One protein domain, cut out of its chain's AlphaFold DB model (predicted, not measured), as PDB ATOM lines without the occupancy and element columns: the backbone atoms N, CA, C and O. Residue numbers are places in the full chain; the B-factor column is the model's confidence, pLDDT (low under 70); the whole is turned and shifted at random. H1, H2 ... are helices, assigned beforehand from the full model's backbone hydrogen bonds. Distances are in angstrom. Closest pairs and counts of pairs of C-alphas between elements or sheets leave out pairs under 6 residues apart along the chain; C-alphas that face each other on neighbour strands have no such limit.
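This is residues 15 to 62 of the 131 residues of an uncharacterized protein of Cercospora beticola (UniProt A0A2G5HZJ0). Helix H1 makes one half of a long, drawn-out shape; residues 15 to 24 loop round near its start, and a winding link, residues 40 to 53, leads away from its end to the short helix H2 at the far end. The two helices do not meet. The printed part has 48 residues with two named helices, H1 then H2, and no named strand; it is all helix by class, though under half of the residues are in named elements. It is extended, with a radius of gyration of the C-alphas of 15.6 A and spans of 42 by 22 by 15 A.

Find C-alpha 25 at (169.148, 133.479, 183.922); from there H1, residues 25 to 39, runs 20.9 A to C-alpha 39 at (165.333, 151.830, 174.587). Look next for H2, residues 54 to 61, 11.1 A long, ending at C-alpha 61 at (141.569, 153.011, 168.087).

H1 and H2 are apart, with no C-alpha of the one within 8 A of the other. Residues 32 to 38 of H1 stand free. In H1 every O i to N i+4 pair is within hydrogen-bond range; in H2 1 of 4 is, beside 3 of 5 O i to N i+3 pairs.

The C-alphas of Glu 22 and Ile 54, the two farthest apart, are 42.7 A apart. The printed part has no cut, and the link from H1 to H2 is long, 14 residues. In the B-factor column, residues 39 to 62 of this model have pLDDT under 70.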
ATOM      1  N   TRP A  15     177.135 137.500 176.829       84.38
ATOM      2  CA  TRP A  15     175.828 137.185 176.266       84.38
ATOM      3  C   TRP A  15     175.595 137.735 174.854       84.38
ATOM      4  O   TRP A  15     174.695 137.257 174.175       84.38
ATOM      5  N   GLN A  16     176.406 138.679 174.358       83.19
ATOM      6  CA  GLN A  16     176.197 139.280 173.028       83.19
ATOM      7  C   GLN A  16     176.323 138.295 171.858       83.19
ATOM      8  O   GLN A  16     175.838 138.579 170.768       83.19
ATOM      9  N   TYR A  17     176.988 137.159 172.072       85.50
ATOM     10  CA  TYR A  17     177.212 136.132 171.053       85.50
ATOM     11  C   TYR A  17     176.424 134.845 171.313       85.50
ATOM     12  O   TYR A  17     176.607 133.872 170.587       85.50
ATOM     13  N   LYS A  18     175.591 134.830 172.357       88.69
ATOM     14  CA  LYS A  18     174.805 133.669 172.770       88.69
ATOM     15  C   LYS A  18     173.359 133.832 172.333       88.69
ATOM     16  O   LYS A  18     172.812 134.936 172.370       88.69
ATOM     17  N   TYR A  19     172.716 132.727 171.979       83.88
ATOM     18  CA  TYR A  19     171.267 132.707 171.798       83.88
ATOM     19  C   TYR A  19     170.544 132.649 173.154       83.88
ATOM     20  O   TYR A  19     171.106 132.222 174.160       83.88
ATOM     21  N   GLU A  20     169.267 133.039 173.201       82.81
ATOM     22  CA  GLU A  20     168.498 133.138 174.457       82.81
ATOM     23  C   GLU A  20     168.457 131.849 175.285       82.81
ATOM     24  O   GLU A  20     168.485 131.895 176.518       82.81
ATOM     25  N   HIS A  21     168.429 130.701 174.611       88.75
ATOM     26  CA  HIS A  21     168.415 129.383 175.241       88.75
ATOM     27  C   HIS A  21     169.790 128.952 175.783       88.75
ATOM     28  O   HIS A  21     169.855 128.050 176.612       88.75
ATOM     29  N   GLU A  22     170.872 129.601 175.348       91.19
ATOM     30  CA  GLU A  22     172.250 129.362 175.802       91.19
ATOM     31  C   GLU A  22     172.650 130.293 176.958       91.19
ATOM     32  O   GLU A  22     173.661 130.065 177.625       91.19
ATOM     33  N   MET A  23     171.875 131.358 177.187       89.25
ATOM     34  CA  MET A  23     172.101 132.305 178.275       89.25
ATOM     35  C   MET A  23     171.667 131.721 179.620       89.25
ATOM     36  O   MET A  23     170.591 131.119 179.729       89.25
ATOM     37  N   SER A  24     172.470 131.969 180.658       92.50
ATOM     38  CA  SER A  24     172.032 131.781 182.044       92.50
ATOM     39  C   SER A  24     170.956 132.807 182.415       92.50
ATOM     40  O   SER A  24     170.809 133.840 181.761       92.50
ATOM     41  N   ASP A  25     170.202 132.554 183.484       91.88
ATOM     42  CA  ASP A  25     169.148 133.479 183.922       91.88
ATOM     43  C   ASP A  25     169.706 134.864 184.302       91.88
ATOM     44  O   ASP A  25     169.069 135.888 184.046       91.88
ATOM     45  N   GLU A  26     170.928 134.907 184.839       90.50
ATOM     46  CA  GLU A  26     171.653 136.142 185.150       90.50
ATOM     47  C   GLU A  26     172.040 136.901 183.872       90.50
ATOM     48  O   GLU A  26     171.769 138.096 183.752       90.50
ATOM     49  N   GLU A  27     172.584 136.197 182.875       89.12
ATOM     50  CA  GLU A  27     172.952 136.774 181.577       89.12
ATOM     51  C   GLU A  27     171.729 137.315 180.820       89.12
ATOM     52  O   GLU A  27     171.795 138.388 180.216       89.12
ATOM     53  N   ARG A  28     170.581 136.624 180.895       89.31
ATOM     54  CA  ARG A  28     169.323 137.121 180.311       89.31
ATOM     55  C   ARG A  28     168.866 138.409 180.983       89.31
ATOM     56  O   ARG A  28     168.435 139.336 180.302       89.31
ATOM     57  N   LEU A  29     168.957 138.479 182.309       89.81
ATOM     58  CA  LEU A  29     168.549 139.659 183.065       89.81
ATOM     59  C   LEU A  29     169.442 140.865 182.747       89.81
ATOM     60  O   LEU A  29     168.942 141.983 182.618       89.81
ATOM     61  N   GLU A  30     170.743 140.648 182.578       88.38
ATOM     62  CA  GLU A  30     171.678 141.685 182.138       88.38
ATOM     63  C   GLU A  30     171.419 142.143 180.699       88.38
ATOM     64  O   GLU A  30     171.392 143.348 180.445       88.38
ATOM     65  N   SER A  31     171.155 141.212 179.779       87.69
ATOM     66  CA  SER A  31     170.775 141.519 178.393       87.69
ATOM     67  C   SER A  31     169.499 142.367 178.325       87.69
ATOM     68  O   SER A  31     169.461 143.402 177.658       87.69
ATOM     69  N   LEU A  32     168.475 142.007 179.108       86.31
ATOM     70  CA  LEU A  32     167.223 142.764 179.188       86.31
ATOM     71  C   LEU A  32     167.412 144.163 179.778       86.31
ATOM     72  O   LEU A  32     166.797 145.116 179.301       86.31
ATOM     73  N   LYS A  33     168.263 144.308 180.801       87.31
ATOM     74  CA  LYS A  33     168.608 145.626 181.353       87.31
ATOM     75  C   LYS A  33     169.319 146.491 180.318       87.31
ATOM     76  O   LYS A  33     168.933 147.643 180.150       87.31
ATOM     77  N   ALA A  34     170.288 145.931 179.596       85.62
ATOM     78  CA  ALA A  34     171.002 146.645 178.541       85.62
ATOM     79  C   ALA A  34     170.052 147.094 177.416       85.62
ATOM     80  O   ALA A  34     170.093 148.251 177.005       85.62
ATOM     81  N   TRP A  35     169.136 146.220 176.987       82.38
ATOM     82  CA  TRP A  35     168.100 146.567 176.012       82.38
ATOM     83  C   TRP A  35     167.174 147.676 176.528       82.38
ATOM     84  O   TRP A  35     166.890 148.634 175.815       82.38
ATOM     85  N   ALA A  36     166.727 147.596 177.784       79.69
ATOM     86  CA  ALA A  36     165.864 148.616 178.375       79.69
ATOM     87  C   ALA A  36     166.566 149.979 178.496       79.69
ATOM     88  O   ALA A  36     165.934 151.015 178.296       79.69
ATOM     89  N   GLU A  37     167.863 149.995 178.803       81.75
ATOM     90  CA  GLU A  37     168.672 151.216 178.856       81.75
ATOM     91  C   GLU A  37     168.901 151.829 177.470       81.75
ATOM     92  O   GLU A  37     168.834 153.050 177.336       81.75
ATOM     93  N   GLU A  38     169.090 151.010 176.433       73.56
ATOM     94  CA  GLU A  38     169.146 151.464 175.039       73.56
ATOM     95  C   GLU A  38     167.797 152.051 174.595       73.56
ATOM     96  O   GLU A  38     167.731 153.156 174.052       73.56
ATOM     97  N   LYS A  39     166.689 151.369 174.917       65.81
ATOM     98  CA  LYS A  39     165.333 151.830 174.587       65.81
ATOM     99  C   LYS A  39     164.844 153.000 175.435       65.81
ATOM    100  O   LYS A  39     163.906 153.682 175.031       65.81
ATOM    101  N   LYS A  40     165.494 153.301 176.563       65.69
ATOM    102  CA  LYS A  40     165.185 154.471 177.403       65.69
ATOM    103  C   LYS A  40     165.328 155.795 176.646       65.69
ATOM    104  O   LYS A  40     164.678 156.771 177.015       65.69
ATOM    105  N   TYR A  41     166.165 155.828 175.610       60.66
ATOM    106  CA  TYR A  41     166.414 157.018 174.798       60.66
ATOM    107  C   TYR A  41     165.677 157.020 173.457       60.66
ATOM    108  O   TYR A  41     165.834 157.975 172.702       60.66
ATOM    109  N   VAL A  42     164.861 156.002 173.159       57.97
ATOM    110  CA  VAL A  42     164.061 155.998 171.929       57.97
ATOM    111  C   VAL A  42     162.966 157.045 172.065       57.97
ATOM    112  O   VAL A  42     162.028 156.914 172.857       57.97
ATOM    113  N   THR A  43     163.112 158.121 171.298       60.47
ATOM    114  CA  THR A  43     162.088 159.148 171.179       60.47
ATOM    115  C   THR A  43     160.816 158.534 170.597       60.47
ATOM    116  O   THR A  43     160.890 157.795 169.612       60.47
ATOM    117  N   PRO A  44     159.632 158.809 171.173       56.56
ATOM    118  CA  PRO A  44     158.402 158.225 170.659       56.56
ATOM    119  C   PRO A  44     158.180 158.597 169.181       56.56
ATOM    120  O   PRO A  44     158.095 159.775 168.830       56.56
ATOM    121  N   GLY A  45     158.087 157.586 168.313       58.19
ATOM    122  CA  GLY A  45     157.999 157.734 166.856       58.19
ATOM    123  C   GLY A  45     159.204 157.204 166.068       58.19
ATOM    124  O   GLY A  45     159.097 157.081 164.849       58.19
ATOM    125  N   GLU A  46     160.311 156.846 166.725       58.56
ATOM    126  CA  GLU A  46     161.442 156.141 166.098       58.56
ATOM    127  C   GLU A  46     161.345 154.612 166.273       58.56
ATOM    128  O   GLU A  46     160.630 154.109 167.141       58.56
ATOM    129  N   GLU A  47     162.020 153.859 165.394       55.53
ATOM    130  CA  GLU A  47     162.096 152.380 165.393       55.53
ATOM    131  C   GLU A  47     160.747 151.627 165.400       55.53
ATOM    132  O   GLU A  47     160.648 150.484 165.845       55.53
ATOM    133  N   GLY A  48     159.682 152.249 164.888       57.62
ATOM    134  CA  GLY A  48     158.346 151.644 164.866       57.62
ATOM    135  C   GLY A  48     157.573 151.778 166.182       57.62
ATOM    136  O   GLY A  48     156.476 151.226 166.295       57.62
ATOM    137  N   THR A  49     158.086 152.539 167.158       58.78
ATOM    138  CA  THR A  49     157.271 152.993 168.291       58.78
ATOM    139  C   THR A  49     156.163 153.921 167.791       58.78
ATOM    140  O   THR A  49     156.336 154.682 166.837       58.78
ATOM    141  N   LEU A  50     154.980 153.815 168.399       55.50
ATOM    142  CA  LEU A  50     153.814 154.607 168.015       55.50
ATOM    143  C   LEU A  50     154.179 156.091 168.052       55.50
ATOM    144  O   LEU A  50     154.604 156.601 169.088       55.50
ATOM    145  N   SER A  51     153.996 156.778 166.923       56.16
ATOM    146  CA  SER A  51     154.229 158.213 166.848       56.16
ATOM    147  C   SER A  51     153.399 158.917 167.920       56.16
ATOM    148  O   SER A  51     152.171 158.793 167.965       56.16
ATOM    149  N   THR A  52     154.054 159.662 168.814       54.50
ATOM    150  CA  THR A  52     153.338 160.544 169.738       54.50
ATOM    151  C   THR A  52     152.741 161.684 168.935       54.50
ATOM    152  O   THR A  52     153.407 162.654 168.583       54.50
ATOM    153  N   GLY A  53     151.466 161.536 168.603       58.28
ATOM    154  CA  GLY A  53     150.691 162.512 167.861       58.28
ATOM    155  C   GLY A  53     149.277 162.001 167.628       58.28
ATOM    156  O   GLY A  53     149.006 160.804 167.710       58.28
ATOM    157  N   ILE A  54     148.367 162.917 167.302       55.94
ATOM    158  CA  ILE A  54     146.942 162.634 167.064       55.94
ATOM    159  C   ILE A  54     146.757 161.507 166.021       55.94
ATOM    160  O   ILE A  54     145.800 160.746 166.104       55.94
ATOM    161  N   GLY A  55     147.708 161.337 165.094       54.66
ATOM    162  CA  GLY A  55     147.722 160.246 164.117       54.66
ATOM    163  C   GLY A  55     148.018 158.853 164.697       54.66
ATOM    164  O   GLY A  55     147.331 157.905 164.330       54.66
ATOM    165  N   GLY A  56     148.963 158.709 165.633       55.06
ATOM    166  CA  GLY A  56     149.372 157.399 166.170       55.06
ATOM    167  C   GLY A  56     148.298 156.726 167.033       55.06
ATOM    168  O   GLY A  56     148.133 155.504 166.998       55.06
ATOM    169  N   VAL A  57     147.486 157.526 167.731       56.09
ATOM    170  CA  VAL A  57     146.370 157.032 168.560       56.09
ATOM    171  C   VAL A  57     145.210 156.531 167.692       56.09
ATOM    172  O   VAL A  57     144.541 155.560 168.047       56.09
ATOM    173  N   THR A  58     144.991 157.134 166.513       55.41
ATOM    174  CA  THR A  58     143.926 156.687 165.594       55.41
ATOM    175  C   THR A  58     144.181 155.294 165.018       55.41
ATOM    176  O   THR A  58     143.226 154.543 164.834       55.41
ATOM    177  N   SER A  59     145.443 154.905 164.810       54.34
ATOM    178  CA  SER A  59     145.822 153.547 164.384       54.34
ATOM    179  C   SER A  59     145.492 152.474 165.428       54.34
ATOM    180  O   SER A  59     145.090 151.376 165.062       54.34
ATOM    181  N   LEU A  60     145.590 152.805 166.721       55.28
ATOM    182  CA  LEU A  60     145.241 151.912 167.832       55.28
ATOM    183  C   LEU A  60     143.725 151.820 168.047       55.28
ATOM    184  O   LEU A  60     143.191 150.739 168.274       55.28
ATOM    185  N   ALA A  61     143.020 152.947 167.913       56.41
ATOM    186  CA  ALA A  61     141.569 153.011 168.087       56.41
ATOM    187  C   ALA A  61     140.783 152.266 166.993       56.41
ATOM    188  O   ALA A  61     139.644 151.868 167.228       56.41
ATOM    189  N   LEU A  62     141.366 152.078 165.802       56.44
ATOM    190  CA  LEU A  62     140.697 151.406 164.684       56.44
ATOM    191  C   LEU A  62     140.953 149.892 164.604       56.44
ATOM    192  O   LEU A  62     140.373 149.252 163.729       56.44
TER     193      LEU A  62